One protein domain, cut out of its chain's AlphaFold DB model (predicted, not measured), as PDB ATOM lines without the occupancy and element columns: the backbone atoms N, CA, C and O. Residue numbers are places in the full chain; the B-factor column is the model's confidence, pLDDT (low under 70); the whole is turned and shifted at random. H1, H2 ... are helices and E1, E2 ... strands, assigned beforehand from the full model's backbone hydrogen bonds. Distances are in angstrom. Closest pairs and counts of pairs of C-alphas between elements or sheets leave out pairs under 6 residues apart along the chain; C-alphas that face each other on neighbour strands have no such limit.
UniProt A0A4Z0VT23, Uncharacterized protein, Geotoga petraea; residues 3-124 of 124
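Overview. This is residues 3 to 124 of the 124 residues of an uncharacterized protein of Geotoga petraea (UniProt A0A4Z0VT23). A strongly twisted, curled sheet of six strands and a smaller sheet of three form a sandwich, partly face to face, with E2 and E8 coming close where the sheets meet. Helix H1 runs from the end of E1 past E2 toward the E6 edge of the larger sheet, H2 folds back beside its far end, and short H3 lies off both sheets at one end of the long axis. The printed part has 122 residues, with three named helices and nine named strands in the order E1 H1 H2 E2 E3 E4 E5 E6 E7 H3 E8 E9. The sheet orders are E2 E3 E4 E5 E7 E6 and E1 E9 E8, both antiparallel; the class is mixed, helices and strands. The whole is compact, with a radius of gyration of the C-alphas of 14.4 A and spans of 41 by 33 by 21 A.

Along the chain. E1, residues 3 to 6, begins at C-alpha 3 (96.862, 207.318, 11.974). H1, residues 7 to 20, is 19.9 A long, and H2 is residues 24 to 30. E2, residues 35 to 39, E3, residues 42 to 47, 16.0 A, E4, residues 50 to 58, 25.4 A, and E5, residues 66 to 71, 15.8 A, form a meander, each strand the antiparallel neighbour of the one before. E4 begins at (84.892, 230.564, -4.899). E6 is residues 87 to 90, E7 residues 93 to 97 and H3 residues 102 to 106. E8, residues 109 to 115, is 17.1 A long; E9, residues 118 to 123, 16.1 A, ends at (93.221, 205.828, 18.573).

Arrangement. E1 is antiparallel to E9, with N 5 and O 119 2.9 A apart; E9 and E8 form a hairpin, with N 120 and O 113 at 2.8 A. H1 only grazes both sheets. Its residues 15 to 19 touch H2, the closest C-alphas being those of Val 18 and Leu 26, 5.5 A, at a shallow tilt of 16 degrees, opposite ways: a helical hairpin. H2 only grazes the larger sheet, with residues 28 to 30. N to O pairs within hydrogen-bond range include N 37 and O 44, 2.9 A, for E2 and E3; N 45 and O 52, 2.9 A, for E3 and E4; N 55 and O 70, 2.8 A, for E4 and E5; N 69 and O 94, 2.8 A, for E5 and E7; and N 95 and O 88, 2.8 A, for E7 and E6. The closest C-alphas of E2 and E8 are those of Gln 39 and Glu 115, 4.2 A. H3 touches no helix. In H1 every O i to N i+4 pair is within hydrogen-bond range; in H2 1 of 3 is, with 3 of 4 O i to N i+3 pairs, and in H3 0 of 1, with 1 of 2.

Size, cuts and confidence. The two C-alphas farthest apart are those of Phe 49 and Phe 102, 44.9 A. The printed part has no cut. The link from E5 to E6, residues 72 to 86, is long. The mean pLDDT of the printed part is 83.4; residues 16 to 33 are under 70.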
ATOM      1  N   VAL A   3      97.164 207.368  13.405       88.94
ATOM      2  CA  VAL A   3      96.862 207.318  11.974       88.94
ATOM      3  C   VAL A   3      96.942 208.725  11.413       88.94
ATOM      4  O   VAL A   3      96.371 209.662  11.970       88.94
ATOM      5  N   GLU A   4      97.643 208.848  10.295       91.81
ATOM      6  CA  GLU A   4      97.834 210.101   9.589       91.81
ATOM      7  C   GLU A   4      97.383 209.945   8.139       91.81
ATOM      8  O   GLU A   4      97.689 208.946   7.486       91.81
ATOM      9  N   PHE A   5      96.661 210.946   7.643       88.81
ATOM     10  CA  PHE A   5      96.244 211.032   6.251       88.81
ATOM     11  C   PHE A   5      96.736 212.340   5.641       88.81
ATOM     12  O   PHE A   5      96.427 213.418   6.156       88.81
ATOM     13  N   ASP A   6      97.456 212.245   4.527       87.00
ATOM     14  CA  ASP A   6      97.878 213.408   3.752       87.00
ATOM     15  C   ASP A   6      96.744 213.969   2.874       87.00
ATOM     16  O   ASP A   6      95.706 213.337   2.628       87.00
ATOM     17  N   VAL A   7      96.950 215.192   2.383       80.12
ATOM     18  CA  VAL A   7      95.991 215.894   1.524       80.12
ATOM     19  C   VAL A   7      95.667 215.141   0.236       80.12
ATOM     20  O   VAL A   7      94.566 215.298  -0.291       80.12
ATOM     21  N   ASP A   8      96.573 214.320  -0.288       82.75
ATOM     22  CA  ASP A   8      96.350 213.616  -1.548       82.75
ATOM     23  C   ASP A   8      95.430 212.413  -1.359       82.75
ATOM     24  O   ASP A   8      94.518 212.199  -2.163       82.75
ATOM     25  N   PHE A   9      95.569 211.687  -0.253       82.56
ATOM     26  CA  PHE A   9      94.605 210.680   0.167       82.56
ATOM     27  C   PHE A   9      93.223 211.298   0.419       82.56
ATOM     28  O   PHE A   9      92.200 210.785  -0.044       82.56
ATOM     29  N   ILE A  10      93.177 212.458   1.077       78.19
ATOM     30  CA  ILE A  10      91.931 213.196   1.335       78.19
ATOM     31  C   ILE A  10      91.261 213.611   0.018       78.19
ATOM     32  O   ILE A  10      90.063 213.384  -0.165       78.19
ATOM     33  N   LYS A  11      92.026 214.157  -0.938       78.69
ATOM     34  CA  LYS A  11      91.533 214.472  -2.289       78.69
ATOM     35  C   LYS A  11      90.985 213.232  -2.983       78.69
ATOM     36  O   LYS A  11      89.960 213.332  -3.656       78.69
ATOM     37  N   GLN A  12      91.630 212.072  -2.850       76.25
ATOM     38  CA  GLN A  12      91.136 210.819  -3.431       76.25
ATOM     39  C   GLN A  12      89.789 210.404  -2.831       76.25
ATOM     40  O   GLN A  12      88.874 210.074  -3.585       76.25
ATOM     41  N   ILE A  13      89.625 210.477  -1.504       75.62
ATOM     42  CA  ILE A  13      88.339 210.196  -0.844       75.62
ATOM     43  C   ILE A  13      87.260 211.142  -1.355       75.62
ATOM     44  O   ILE A  13      86.221 210.679  -1.832       75.62
ATOM     45  N   ILE A  14      87.515 212.454  -1.283       74.00
ATOM     46  CA  ILE A  14      86.572 213.473  -1.751       74.00
ATOM     47  C   ILE A  14      86.185 213.144  -3.182       74.00
ATOM     48  O   ILE A  14      85.002 213.096  -3.501       74.00
ATOM     49  N   ASN A  15      87.157 212.815  -4.029       71.81
ATOM     50  CA  ASN A  15      86.873 212.692  -5.441       71.81
ATOM     51  C   ASN A  15      86.301 211.347  -5.893       71.81
ATOM     52  O   ASN A  15      85.570 211.293  -6.879       71.81
ATOM     53  N   ASN A  16      86.422 210.319  -5.056       69.81
ATOM     54  CA  ASN A  16      85.589 209.120  -5.123       69.81
ATOM     55  C   ASN A  16      84.132 209.378  -4.711       69.81
ATOM     56  O   ASN A  16      83.230 208.793  -5.308       69.81
ATOM     57  N   ILE A  17      83.877 210.249  -3.726       68.19
ATOM     58  CA  ILE A  17      82.509 210.653  -3.355       68.19
ATOM     59  C   ILE A  17      81.889 211.484  -4.487       68.19
ATOM     60  O   ILE A  17      80.765 211.215  -4.900       68.19
ATOM     61  N   VAL A  18      82.655 212.434  -5.031       66.75
ATOM     62  CA  VAL A  18      82.249 213.290  -6.152       66.75
ATOM     63  C   VAL A  18      81.936 212.489  -7.411       66.75
ATOM     64  O   VAL A  18      80.863 212.663  -7.968       66.75
ATOM     65  N   LYS A  19      82.838 211.611  -7.871       65.44
ATOM     66  CA  LYS A  19      82.634 210.833  -9.109       65.44
ATOM     67  C   LYS A  19      81.389 209.957  -9.058       65.44
ATOM     68  O   LYS A  19      80.805 209.668 -10.094       65.44
ATOM     69  N   LYS A  20      81.022 209.505  -7.858       62.75
ATOM     70  CA  LYS A  20      79.832 208.689  -7.644       62.75
ATOM     71  C   LYS A  20      78.555 209.498  -7.614       62.75
ATOM     72  O   LYS A  20      77.523 208.895  -7.803       62.75
ATOM     73  N   SER A  21      78.605 210.807  -7.397       57.19
ATOM     74  CA  SER A  21      77.446 211.677  -7.545       57.19
ATOM     75  C   SER A  21      77.497 212.332  -8.918       57.19
ATOM     76  O   SER A  21      78.381 213.147  -9.157       57.19
ATOM     77  N   ASN A  22      76.560 212.027  -9.810       55.62
ATOM     78  CA  ASN A  22      76.459 212.585 -11.173       55.62
ATOM     79  C   ASN A  22      76.344 214.140 -11.286       55.62
ATOM     80  O   ASN A  22      75.852 214.660 -12.281       55.62
ATOM     81  N   GLY A  23      76.756 214.922 -10.283       55.78
ATOM     82  CA  GLY A  23      76.703 216.377 -10.276       55.78
ATOM     83  C   GLY A  23      77.920 217.030 -10.935       55.78
ATOM     84  O   GLY A  23      79.017 217.033 -10.374       55.78
ATOM     85  N   GLU A  24      77.690 217.718 -12.054       55.78
ATOM     86  CA  GLU A  24      78.616 218.683 -12.683       55.78
ATOM     87  C   GLU A  24      79.228 219.673 -11.661       55.78
ATOM     88  O   GLU A  24      80.381 220.089 -11.778       55.78
ATOM     89  N   LEU A  25      78.477 219.984 -10.594       53.41
ATOM     90  CA  LEU A  25      78.866 220.856  -9.481       53.41
ATOM     91  C   LEU A  25      79.963 220.300  -8.561       53.41
ATOM     92  O   LEU A  25      80.571 221.057  -7.822       53.41
ATOM     93  N   LEU A  26      80.231 219.003  -8.544       58.56
ATOM     94  CA  LEU A  26      81.362 218.482  -7.776       58.56
ATOM     95  C   LEU A  26      82.547 218.162  -8.689       58.56
ATOM     96  O   LEU A  26      83.693 218.285  -8.259       58.56
ATOM     97  N   GLY A  27      82.292 217.885  -9.970       60.53
ATOM     98  CA  GLY A  27      83.333 217.781 -10.991       60.53
ATOM     99  C   GLY A  27      84.187 219.049 -11.111       60.53
ATOM    100  O   GLY A  27      85.405 218.946 -11.244       60.53
ATOM    101  N   PHE A  28      83.601 220.249 -10.966       60.69
ATOM    102  CA  PHE A  28      84.384 221.497 -10.985       60.69
ATOM    103  C   PHE A  28      85.276 221.672  -9.740       60.69
ATOM    104  O   PHE A  28      86.350 222.262  -9.855       60.69
ATOM    105  N   LEU A  29      84.898 221.101  -8.582       60.03
ATOM    106  CA  LEU A  29      85.768 221.014  -7.395       60.03
ATOM    107  C   LEU A  29      86.974 220.084  -7.610       60.03
ATOM    108  O   LEU A  29      87.832 219.994  -6.737       60.03
ATOM    109  N   MET A  30      87.061 219.425  -8.767       61.06
ATOM    110  CA  MET A  30      88.121 218.487  -9.119       61.06
ATOM    111  C   MET A  30      88.899 218.879 -10.381       61.06
ATOM    112  O   MET A  30      89.698 218.088 -10.879       61.06
ATOM    113  N   GLY A  31      88.692 220.094 -10.897       63.38
ATOM    114  CA  GLY A  31      89.503 220.638 -11.985       63.38
ATOM    115  C   GLY A  31      90.959 220.893 -11.568       63.38
ATOM    116  O   GLY A  31      91.275 221.055 -10.391       63.38
ATOM    117  N   SER A  32      91.861 220.992 -12.546       59.00
ATOM    118  CA  SER A  32      93.299 221.252 -12.337       59.00
ATOM    119  C   SER A  32      93.611 222.574 -11.618       59.00
ATOM    120  O   SER A  32      94.720 222.769 -11.127       59.00
ATOM    121  N   SER A  33      92.639 223.481 -11.532       67.50
ATOM    122  CA  SER A  33      92.737 224.786 -10.873       67.50
ATOM    123  C   SER A  33      92.277 224.786  -9.408       67.50
ATOM    124  O   SER A  33      92.268 225.848  -8.775       67.50
ATOM    125  N   VAL A  34      91.905 223.631  -8.846       75.75
ATOM    126  CA  VAL A  34      91.425 223.544  -7.464       75.75
ATOM    127  C   VAL A  34      92.574 223.456  -6.468       75.75
ATOM    128  O   VAL A  34      93.433 222.581  -6.549       75.75
ATOM    129  N   LYS A  35      92.556 224.346  -5.473       84.06
ATOM    130  CA  LYS A  35      93.484 224.310  -4.338       84.06
ATOM    131  C   LYS A  35      92.774 223.749  -3.112       84.06
ATOM    132  O   LYS A  35      91.793 224.331  -2.648       84.06
ATOM    133  N   PHE A  36      93.307 222.654  -2.584       84.50
ATOM    134  CA  PHE A  36      92.899 222.065  -1.313       84.50
ATOM    135  C   PHE A  36      93.884 222.483  -0.227       84.50
ATOM    136  O   PHE A  36      95.086 222.480  -0.475       84.50
ATOM    137  N   GLN A  37      93.370 222.854   0.941       89.75
ATOM    138  CA  GLN A  37      94.167 223.114   2.138       89.75
ATOM    139  C   GLN A  37      93.482 222.487   3.350       89.75
ATOM    140  O   GLN A  37      92.251 222.534   3.446       89.75
ATOM    141  N   VAL A  38      94.259 221.947   4.281       90.12
ATOM    142  CA  VAL A  38      93.781 221.437   5.566       90.12
ATOM    143  C   VAL A  38      94.448 222.229   6.677       90.12
ATOM    144  O   VAL A  38      95.658 222.174   6.860       90.12
ATOM    145  N   GLN A  39      93.654 223.004   7.406       91.94
ATOM    146  CA  GLN A  39      94.160 223.845   8.485       91.94
ATOM    147  C   GLN A  39      93.054 224.174   9.478       91.94
ATOM    148  O   GLN A  39      91.892 224.330   9.088       91.94
ATOM    149  N   ASN A  40      93.421 224.359  10.745       91.56
ATOM    150  CA  ASN A  40      92.511 224.782  11.810       91.56
ATOM    151  C   ASN A  40      91.241 223.921  11.897       91.56
ATOM    152  O   ASN A  40      90.148 224.459  12.071       91.56
ATOM    153  N   ASN A  41      91.376 222.601  11.723       92.06
ATOM    154  CA  ASN A  41      90.265 221.647  11.707       92.06
ATOM    155  C   ASN A  41      89.240 221.861  10.570       92.06
ATOM    156  O   ASN A  41      88.054 221.540  10.700       92.06
ATOM    157  N   LYS A  42      89.701 222.413   9.438       92.75
ATOM    158  CA  LYS A  42      88.886 222.688   8.246       92.75
ATOM    159  C   LYS A  42      89.574 222.198   6.986       92.75
ATOM    160  O   LYS A  42      90.761 222.438   6.784       92.75
ATOM    161  N   PHE A  43      88.789 221.624   6.084       90.12
ATOM    162  CA  PHE A  43      89.126 221.549   4.670       90.12
ATOM    163  C   PHE A  43      88.703 222.846   3.996       90.12
ATOM    164  O   PHE A  43      87.554 223.279   4.113       90.12
ATOM    165  N   ILE A  44      89.622 223.453   3.261       90.19
ATOM    166  CA  ILE A  44      89.378 224.627   2.437       90.19
ATOM    167  C   ILE A  44      89.569 224.213   0.986       90.19
ATOM    168  O   ILE A  44      90.648 223.775   0.596       90.19
ATOM    169  N   ILE A  45      88.523 224.392   0.185       86.56
ATOM    170  CA  ILE A  45      88.525 224.080  -1.243       86.56
ATOM    171  C   ILE A  45      88.339 225.397  -1.987       86.56
ATOM    172  O   ILE A  45      87.299 226.046  -1.865       86.56
ATOM    173  N   LYS A  46      89.362 225.834  -2.719       86.25
ATOM    174  CA  LYS A  46      89.326 227.064  -3.520       86.25
ATOM    175  C   LYS A  46      89.248 226.702  -4.992       86.25
ATOM    176  O   LYS A  46      90.129 226.003  -5.488       86.25
ATOM    177  N   VAL A  47      88.241 227.228  -5.679       79.31
ATOM    178  CA  VAL A  47      88.069 227.051  -7.123       79.31
ATOM    179  C   VAL A  47      87.762 228.392  -7.759       79.31
ATOM    180  O   VAL A  47      86.742 229.001  -7.445       79.31
ATOM    181  N   LEU A  48      88.643 228.858  -8.648       81.06
ATOM    182  CA  LEU A  48      88.574 230.212  -9.205       81.06
ATOM    183  C   LEU A  48      88.446 231.259  -8.074       81.06
ATOM    184  O   LEU A  48      89.338 231.368  -7.235       81.06
ATOM    185  N   PHE A  49      87.337 232.001  -8.034       79.06
ATOM    186  CA  PHE A  49      86.997 233.014  -7.026       79.06
ATOM    187  C   PHE A  49      86.117 232.479  -5.878       79.06
ATOM    188  O   PHE A  49      85.771 233.224  -4.963       79.06
ATOM    189  N   LEU A  50      85.751 231.195  -5.899       82.50
ATOM    190  CA  LEU A  50      84.892 230.564  -4.899       82.50
ATOM    191  C   LEU A  50      85.732 229.874  -3.821       82.50
ATOM    192  O   LEU A  50      86.734 229.213  -4.103       82.50
ATOM    193  N   LYS A  51      85.301 230.015  -2.562       87.88
ATOM    194  CA  LYS A  51      85.925 229.376  -1.399       87.88
ATOM    195  C   LYS A  51      84.890 228.563  -0.632       87.88
ATOM    196  O   LYS A  51      83.974 229.114  -0.017       87.88
ATOM    197  N   TYR A  52      85.103 227.258  -0.606       88.06
ATOM    198  CA  TYR A  52      84.313 226.323   0.175       88.06
ATOM    199  C   TYR A  52      85.069 225.872   1.420       88.06
ATOM    200  O   TYR A  52      86.301 225.821   1.439       88.06
ATOM    201  N   ARG A  53      84.313 225.566   2.471       91.19
ATOM    202  CA  ARG A  53      84.801 225.071   3.753       91.19
ATOM    203  C   ARG A  53      84.015 223.837   4.167       91.19
ATOM    204  O   ARG A  53      82.794 223.806   4.006       91.19
ATOM    205  N   VAL A  54      84.724 222.872   4.732       91.25
ATOM    206  CA  VAL A  54      84.167 221.753   5.493       91.25
ATOM    207  C   VAL A  54      84.914 221.723   6.822       91.25
ATOM    208  O   VAL A  54      86.127 221.565   6.831       91.25
ATOM    209  N   GLU A  55      84.221 221.939   7.926       94.38
ATOM    210  CA  GLU A  55      84.799 222.140   9.257       94.38
ATOM    211  C   GLU A  55      84.265 221.087  10.214       94.38
ATOM    212  O   GLU A  55      83.058 220.845  10.231       94.38
ATOM    213  N   ILE A  56      85.140 220.466  11.008       93.94
ATOM    214  CA  ILE A  56      84.687 219.520  12.028       93.94
ATOM    215  C   ILE A  56      83.831 220.261  13.066       93.94
ATOM    216  O   ILE A  56      84.225 221.283  13.618       93.94
ATOM    217  N   GLU A  57      82.633 219.750  13.311       94.94
ATOM    218  CA  GLU A  57      81.731 220.234  14.359       94.94
ATOM    219  C   GLU A  57      81.778 219.302  15.570       94.94
ATOM    220  O   GLU A  57      81.789 219.751  16.713       94.94
ATOM    221  N   LYS A  58      81.818 217.989  15.317       94.81
ATOM    222  CA  LYS A  58      81.829 216.965  16.358       94.81
ATOM    223  C   LYS A  58      82.749 215.819  15.977       94.81
ATOM    224  O   LYS A  58      82.560 215.176  14.943       94.81
ATOM    225  N   ILE A  59      83.678 215.531  16.880       93.75
ATOM    226  CA  ILE A  59      84.511 214.331  16.868       93.75
ATOM    227  C   ILE A  59      83.829 213.310  17.791       93.75
ATOM    228  O   ILE A  59      83.524 213.645  18.940       93.75
ATOM    229  N   PRO A  60      83.514 212.098  17.314       92.94
ATOM    230  CA  PRO A  60      82.921 211.076  18.156       92.94
ATOM    231  C   PRO A  60      83.945 210.494  19.136       92.94
ATOM    232  O   PRO A  60      85.148 210.562  18.903       92.94
ATOM    233  N   LYS A  61      83.473 209.863  20.218       92.94
ATOM    234  CA  LYS A  61      84.370 209.176  21.163       92.94
ATOM    235  C   LYS A  61      84.841 207.834  20.606       92.94
ATOM    236  O   LYS A  61      85.954 207.403  20.889       92.94
ATOM    237  N   LYS A  62      83.987 207.155  19.838       92.31
ATOM    238  CA  LYS A  62      84.291 205.869  19.195       92.31
ATOM    239  C   LYS A  62      84.371 206.013  17.684       92.31
ATOM    240  O   LYS A  62      83.615 206.780  17.098       92.31
ATOM    241  N   ALA A  63      85.214 205.214  17.038       89.25
ATOM    242  CA  ALA A  63      85.338 205.228  15.581       89.25
ATOM    243  C   ALA A  63      84.043 204.802  14.853       89.25
ATOM    244  O   ALA A  63      83.801 205.247  13.733       89.25
ATOM    245  N   SER A  64      83.198 203.970  15.476       89.81
ATOM    246  CA  SER A  64      81.891 203.565  14.928       89.81
ATOM    247  C   SER A  64      80.771 204.600  15.108       89.81
ATOM    248  O   SER A  64      79.675 204.449  14.555       89.81
ATOM    249  N   GLU A  65      81.015 205.659  15.880       92.75
ATOM    250  CA  GLU A  65      80.083 206.770  16.042       92.75
ATOM    251  C   GLU A  65      80.234 207.796  14.899       92.75
ATOM    252  O   GLU A  65      81.046 207.654  13.989       92.75
ATOM    253  N   GLU A  66      79.360 208.802  14.883       93.88
ATOM    254  CA  GLU A  66      79.230 209.732  13.757       93.88
ATOM    255  C   GLU A  66      80.113 210.973  13.952       93.88
ATOM    256  O   GLU A  66      79.965 211.702  14.937       93.88
ATOM    257  N   PHE A  67      80.994 211.229  12.986       93.69
ATOM    258  CA  PHE A  67      81.637 212.524  12.806       93.69
ATOM    259  C   PHE A  67      80.649 213.487  12.162       93.69
ATOM    260  O   PHE A  67      79.963 213.133  11.199       93.69
ATOM    261  N   VAL A  68      80.615 214.717  12.662       95.19
ATOM    262  CA  VAL A  68      79.755 215.774  12.125       95.19
ATOM    263  C   VAL A  68      80.634 216.905  11.637       95.19
ATOM    264  O   VAL A  68      81.478 217.398  12.383       95.19
ATOM    265  N   PHE A  69      80.405 217.337  10.405       94.75
ATOM    266  CA  PHE A  69      81.072 218.480   9.804       94.75
ATOM    267  C   PHE A  69      80.040 219.511   9.371       94.75
ATOM    268  O   PHE A  69      78.992 219.148   8.842       94.75
ATOM    269  N   THR A  70      80.362 220.791   9.514       95.50
ATOM    270  CA  THR A  70      79.627 221.877   8.859       95.50
ATOM    271  C   THR A  70      80.255 222.202   7.510       95.50
ATOM    272  O   THR A  70      81.468 222.107   7.344       95.50
ATOM    273  N   HIS A  71      79.453 222.603   6.526       92.00
ATOM    274  CA  HIS A  71      79.948 222.978   5.206       92.00
ATOM    275  C   HIS A  71      79.146 224.104   4.554       92.00
ATOM    276  O   HIS A  71      78.015 224.395   4.931       92.00
ATOM    277  N   ASN A  72      79.733 224.715   3.526       90.50
ATOM    278  CA  ASN A  72      79.040 225.615   2.593       90.50
ATOM    279  C   ASN A  72      79.079 225.104   1.139       90.50
ATOM    280  O   ASN A  72      78.936 225.882   0.201       90.50
ATOM    281  N   LEU A  73      79.334 223.806   0.950       85.38
ATOM    282  CA  LEU A  73      79.323 223.181  -0.373       85.38
ATOM    283  C   LEU A  73      77.936 223.306  -1.044       85.38
ATOM    284  O   LEU A  73      76.927 223.110  -0.363       85.38
ATOM    285  N   PRO A  74      77.875 223.555  -2.365       79.38
ATOM    286  CA  PRO A  74      76.631 223.720  -3.116       79.38
ATOM    287  C   PRO A  74      76.029 222.354  -3.490       79.38
ATOM    288  O   PRO A  74      75.992 221.962  -4.654       79.38
ATOM    289  N   LEU A  75      75.588 221.591  -2.486       76.00
ATOM    290  CA  LEU A  75      75.165 220.188  -2.646       76.00
ATOM    291  C   LEU A  75      73.669 220.005  -2.919       76.00
ATOM    292  O   LEU A  75      73.179 218.881  -2.949       76.00
ATOM    293  N   GLU A  76      72.932 221.093  -3.120       74.00
ATOM    294  CA  GLU A  76      71.473 221.090  -3.302       74.00
ATOM    295  C   GLU A  76      71.020 220.213  -4.475       74.00
ATOM    296  O   GLU A  76      69.956 219.606  -4.420       74.00
ATOM    297  N   LYS A  77      71.854 220.121  -5.518       70.00
ATOM    298  CA  LYS A  77      71.591 219.350  -6.742       70.00
ATOM    299  C   LYS A  77      72.291 217.988  -6.770       70.00
ATOM    300  O   LYS A  77      72.278 217.321  -7.800       70.00
ATOM    301  N   MET A  78      72.956 217.592  -5.684       74.81
ATOM    302  CA  MET A  78      73.670 216.319  -5.617       74.81
ATOM    303  C   MET A  78      72.671 215.170  -5.465       74.81
ATOM    304  O   MET A  78      71.833 215.192  -4.561       74.81
ATOM    305  N   ASP A  79      72.789 214.142  -6.307       75.31
ATOM    306  CA  ASP A  79      72.046 212.902  -6.107       75.31
ATOM    307  C   ASP A  79      72.583 212.173  -4.870       75.31
ATOM    308  O   ASP A  79      73.676 211.602  -4.864       75.31
ATOM    309  N   LYS A  80      71.796 212.218  -3.794       77.12
ATOM    310  CA  LYS A  80      72.155 211.608  -2.514       77.12
ATOM    311  C   LYS A  80      72.054 210.084  -2.539       77.12
ATOM    312  O   LYS A  80      72.623 209.447  -1.658       77.12
ATOM    313  N   SER A  81      71.353 209.494  -3.513       78.19
ATOM    314  CA  SER A  81      71.183 208.038  -3.608       78.19
ATOM    315  C   SER A  81      72.486 207.308  -3.949       78.19
ATOM    316  O   SER A  81      72.651 206.143  -3.599       78.19
ATOM    317  N   GLN A  82      73.436 208.006  -4.577       74.44
ATOM    318  CA  GLN A  82      74.719 207.441  -4.998       74.44
ATOM    319  C   GLN A  82      75.843 207.640  -3.972       74.44
ATOM    320  O   GLN A  82      76.995 207.253  -4.196       74.44
ATOM    321  N   LEU A  83      75.523 208.250  -2.831       77.50
ATOM    322  CA  LEU A  83      76.483 208.433  -1.760       77.50
ATOM    323  C   LEU A  83      76.853 207.095  -1.126       77.50
ATOM    324  O   LEU A  83      76.000 206.217  -0.975       77.50
ATOM    325  N   PRO A  84      78.111 206.933  -0.686       78.88
ATOM    326  CA  PRO A  84      78.450 205.804   0.158       78.88
ATOM    327  C   PRO A  84      77.563 205.798   1.407       78.88
ATOM    328  O   PRO A  84      77.326 206.846   2.000       78.88
ATOM    329  N   SER A  85      77.129 204.618   1.851       82.94
ATOM    330  CA  SER A  85      76.232 204.462   3.010       82.94
ATOM    331  C   SER A  85      76.797 205.016   4.325       82.94
ATOM    332  O   SER A  85      76.044 205.277   5.260       82.94
ATOM    333  N   PHE A  86      78.115 205.216   4.395       85.00
ATOM    334  CA  PHE A  86      78.804 205.855   5.515       85.00
ATOM    335  C   PHE A  86      78.775 207.394   5.469       85.00
ATOM    336  O   PHE A  86      79.299 208.021   6.386       85.00
ATOM    337  N   VAL A  87      78.196 208.008   4.428       87.00
ATOM    338  CA  VAL A  87      78.107 209.464   4.231       87.00
ATOM    339  C   VAL A  87      76.647 209.896   4.135       87.00
ATOM    340  O   VAL A  87      75.884 209.375   3.325       87.00
ATOM    341  N   ARG A  88      76.263 210.920   4.896       88.31
ATOM    342  CA  ARG A  88      74.952 211.572   4.773       88.31
ATOM    343  C   ARG A  88      75.115 213.087   4.719       88.31
ATOM    344  O   ARG A  88      75.856 213.653   5.514       88.31
ATOM    345  N   PHE A  89      74.367 213.741   3.830       86.44
ATOM    346  CA  PHE A  89      74.311 215.204   3.738       86.44
ATOM    347  C   PHE A  89      72.936 215.748   4.105       86.44
ATOM    348  O   PHE A  89      71.912 215.361   3.526       86.44
ATOM    349  N   GLU A  90      72.924 216.730   4.998       87.38
ATOM    350  CA  GLU A  90      71.721 217.423   5.435       87.38
ATOM    351  C   GLU A  90      71.986 218.923   5.531       87.38
ATOM    352  O   GLU A  90      72.742 219.368   6.388       87.38
ATOM    353  N   LYS A  91      71.345 219.716   4.666       86.38
ATOM    354  CA  LYS A  91      71.533 221.174   4.595       86.38
ATOM    355  C   LYS A  91      73.022 221.550   4.512       86.38
ATOM    356  O   LYS A  91      73.631 221.378   3.464       86.38
ATOM    357  N   ASN A  92      73.573 222.061   5.611       91.00
ATOM    358  CA  ASN A  92      74.951 222.503   5.782       91.00
ATOM    359  C   ASN A  92      75.783 221.533   6.638       91.00
ATOM    360  O   ASN A  92      76.820 221.940   7.161       91.00
ATOM    361  N   LYS A  93      75.333 220.286   6.823       94.12
ATOM    362  CA  LYS A  93      76.026 219.252   7.592       94.12
ATOM    363  C   LYS A  93      76.376 218.026   6.755       94.12
ATOM    364  O   LYS A  93      75.558 217.519   5.985       94.12
ATOM    365  N   ILE A  94      77.590 217.528   6.978       91.69
ATOM    366  CA  ILE A  94      78.071 216.223   6.519       91.69
ATOM    367  C   ILE A  94      78.190 215.327   7.740       91.69
ATOM    368  O   ILE A  94      78.820 215.698   8.728       91.69
ATOM    369  N   TYR A  95      77.623 214.139   7.648       93.00
ATOM    370  CA  TYR A  95      77.758 213.098   8.647       93.00
ATOM    371  C   TYR A  95      78.575 211.956   8.058       93.00
ATOM    372  O   TYR A  95      78.236 211.458   6.981       93.00
ATOM    373  N   LEU A  96      79.637 211.554   8.755       91.00
ATOM    374  CA  LEU A  96      80.457 210.400   8.398       91.00
ATOM    375  C   LEU A  96      80.396 209.370   9.523       91.00
ATOM    376  O   LEU A  96      80.779 209.665  10.653       91.00
ATOM    377  N   ARG A  97      79.943 208.156   9.219       90.31
ATOM    378  CA  ARG A  97      79.913 207.038  10.170       90.31
ATOM    379  C   ARG A  97      80.635 205.848   9.570       90.31
ATOM    380  O   ARG A  97      80.134 205.247   8.623       90.31
ATOM    381  N   LEU A  98      81.775 205.473  10.147       84.81
ATOM    382  CA  LEU A  98      82.487 204.282   9.696       84.81
ATOM    383  C   LEU A  98      81.606 203.031   9.859       84.81
ATOM    384  O   LEU A  98      80.840 202.940  10.825       84.81
ATOM    385  N   PRO A  99      81.687 202.059   8.930       83.75
ATOM    386  CA  PRO A  99      80.935 200.817   9.036       83.75
ATOM    387  C   PRO A  99      81.225 200.107  10.356       83.75
ATOM    388  O   PRO A  99      82.380 199.833  10.681       83.75
ATOM    389  N   LYS A 100      80.161 199.784  11.093       86.06
ATOM    390  CA  LYS A 100      80.258 199.133  12.396       86.06
ATOM    391  C   LYS A 100      80.797 197.708  12.251       86.06
ATOM    392  O   LYS A 100      80.224 196.885  11.543       86.06
ATOM    393  N   ASN A 101      81.885 197.424  12.947       87.56
ATOM    394  CA  ASN A 101      82.497 196.107  13.085       87.56
ATOM    395  C   ASN A 101      83.269 196.019  14.413       87.56
ATOM    396  O   ASN A 101      83.483 197.035  15.079       87.56
ATOM    397  N   PHE A 102      83.729 194.811  14.759       85.81
ATOM    398  CA  PHE A 102      84.460 194.540  16.003       85.81
ATOM    399  C   PHE A 102      85.654 195.481  16.232       85.81
ATOM    400  O   PHE A 102      85.924 195.858  17.364       85.81
ATOM    401  N   ILE A 103      86.352 195.903  15.175       84.75
ATOM    402  CA  ILE A 103      87.482 196.831  15.288       84.75
ATOM    403  C   ILE A 103      86.959 198.237  15.619       84.75
ATOM    404  O   ILE A 103      87.295 198.804  16.653       84.75
ATOM    405  N   THR A 104      86.079 198.789  14.783       85.19
ATOM    406  CA  THR A 104      85.568 200.169  14.930       85.19
ATOM    407  C   THR A 104      84.779 200.421  16.221       85.19
ATOM    408  O   THR A 104      84.753 201.554  16.694       85.19
ATOM    409  N   ASP A 105      84.155 199.393  16.805       88.31
ATOM    410  CA  ASP A 105      83.404 199.510  18.065       88.31
ATOM    411  C   ASP A 105      84.288 199.601  19.310       88.31
ATOM    412  O   ASP A 105      83.848 200.119  20.348       88.31
ATOM    413  N   ASN A 106      85.513 199.090  19.197       90.00
ATOM    414  CA  ASN A 106      86.495 199.056  20.270       90.00
ATOM    415  C   ASN A 106      87.554 200.161  20.135       90.00
ATOM    416  O   ASN A 106      88.193 200.479  21.129       90.00
ATOM    417  N   LEU A 107      87.699 200.779  18.956       91.75
ATOM    418  CA  LEU A 107      88.602 201.912  18.746       91.75
ATOM    419  C   LEU A 107      88.030 203.208  19.330       91.75
ATOM    420  O   LEU A 107      86.999 203.721  18.874       91.75
ATOM    421  N   ILE A 108      88.738 203.762  20.310       93.44
ATOM    422  CA  ILE A 108      88.416 205.035  20.956       93.44
ATOM    423  C   ILE A 108      89.258 206.137  20.329       93.44
ATOM    424  O   ILE A 108      90.483 206.055  20.311       93.44
ATOM    425  N   ILE A 109      88.614 207.207  19.875       93.75
ATOM    426  CA  ILE A 109      89.303 208.407  19.405       93.75
ATOM    427  C   ILE A 109      89.702 209.218  20.633       93.75
ATOM    428  O   ILE A 109      88.851 209.686  21.390       93.75
ATOM    429  N   SER A 110      91.007 209.330  20.852       93.62
ATOM    430  CA  SER A 110      91.585 210.102  21.955       93.62
ATOM    431  C   SER A 110      91.892 211.531  21.548       93.62
ATOM    432  O   SER A 110      91.708 212.434  22.359       93.62
ATOM    433  N   ASP A 111      92.315 211.721  20.300       93.50
ATOM    434  CA  ASP A 111      92.576 213.032  19.726       93.50
ATOM    435  C   ASP A 111      92.286 213.029  18.220       93.50
ATOM    436  O   ASP A 111      92.387 211.998  17.544       93.50
ATOM    437  N   PHE A 112      91.900 214.189  17.702       92.56
ATOM    438  CA  PHE A 112      91.670 214.421  16.284       92.56
ATOM    439  C   PHE A 112      92.059 215.849  15.936       92.56
ATOM    440  O   PHE A 112      91.566 216.810  16.532       92.56
ATOM    441  N   LYS A 113      92.888 215.990  14.906       93.19
ATOM    442  CA  LYS A 113      93.402 217.285  14.478       93.19
ATOM    443  C   LYS A 113      93.517 217.344  12.967       93.19
ATOM    444  O   LYS A 113      93.903 216.367  12.334       93.19
ATOM    445  N   MET A 114      93.215 218.500  12.387       91.31
ATOM    446  CA  MET A 114      93.469 218.760  10.974       91.31
ATOM    447  C   MET A 114      94.301 220.031  10.827       91.31
ATOM    448  O   MET A 114      93.806 221.143  11.037       91.31
ATOM    449  N   GLU A 115      95.571 219.859  10.486       92.31
ATOM    450  CA  GLU A 115      96.547 220.938  10.359       92.31
ATOM    451  C   GLU A 115      97.659 220.518   9.395       92.31
ATOM    452  O   GLU A 115      97.858 219.325   9.173       92.31
ATOM    453  N   ASP A 116      98.354 221.494   8.814       91.00
ATOM    454  CA  ASP A 116      99.494 221.277   7.920       91.00
ATOM    455  C   ASP A 116      99.192 220.316   6.762       91.00
ATOM    456  O   ASP A 116      99.970 219.414   6.451       91.00
ATOM    457  N   ASP A 117      98.026 220.499   6.132       90.81
ATOM    458  CA  ASP A 117      97.563 219.672   5.013       90.81
ATOM    459  C   ASP A 117      97.408 218.177   5.368       90.81
ATOM    460  O   ASP A 117      97.403 217.306   4.495       90.81
ATOM    461  N   ARG A 118      97.228 217.872   6.659       92.12
ATOM    462  CA  ARG A 118      97.104 216.515   7.197       92.12
ATOM    463  C   ARG A 118      95.915 216.381   8.143       92.12
ATOM    464  O   ARG A 118      95.432 217.354   8.728       92.12
ATOM    465  N   ILE A 119      95.440 215.147   8.296       91.19
ATOM    466  CA  ILE A 119      94.514 214.741   9.358       91.19
ATOM    467  C   ILE A 119      95.238 213.752  10.258       91.19
ATOM    468  O   ILE A 119      95.750 212.739   9.784       91.19
ATOM    469  N   TYR A 120      95.200 214.019  11.553       93.25
ATOM    470  CA  TYR A 120      95.763 213.188  12.600       93.25
ATOM    471  C   TYR A 120      94.636 212.615  13.443       93.25
ATOM    472  O   TYR A 120      93.743 213.348  13.876       93.25
ATOM    473  N   ILE A 121      94.680 211.306  13.676       92.50
ATOM    474  CA  ILE A 121      93.733 210.608  14.541       92.50
ATOM    475  C   ILE A 121      94.524 209.736  15.511       92.50
ATOM    476  O   ILE A 121      95.211 208.794  15.104       92.50
ATOM    477  N   GLU A 122      94.407 210.032  16.802       94.06
ATOM    478  CA  GLU A 122      94.934 209.174  17.857       94.06
ATOM    479  C   GLU A 122      93.842 208.213  18.327       94.06
ATOM    480  O   GLU A 122      92.767 208.623  18.771       94.06
ATOM    481  N   LEU A 123      94.129 206.916  18.235       91.38
ATOM    482  CA  LEU A 123      93.221 205.828  18.573       91.38
ATOM    483  C   LEU A 123      93.756 205.022  19.763       91.38
ATOM    484  O   LEU A 123      94.952 204.717  19.814       91.38
ATOM    485  N   LYS A 124      92.878 204.624  20.681       89.44
ATOM    486  CA  LYS A 124      93.157 203.695  21.787       89.44
ATOM    487  C   LYS A 124      92.327 202.431  21.652       89.44
ATOM    488  O   LYS A 124      91.154 202.553  21.232       89.44
TER     489      LYS A 124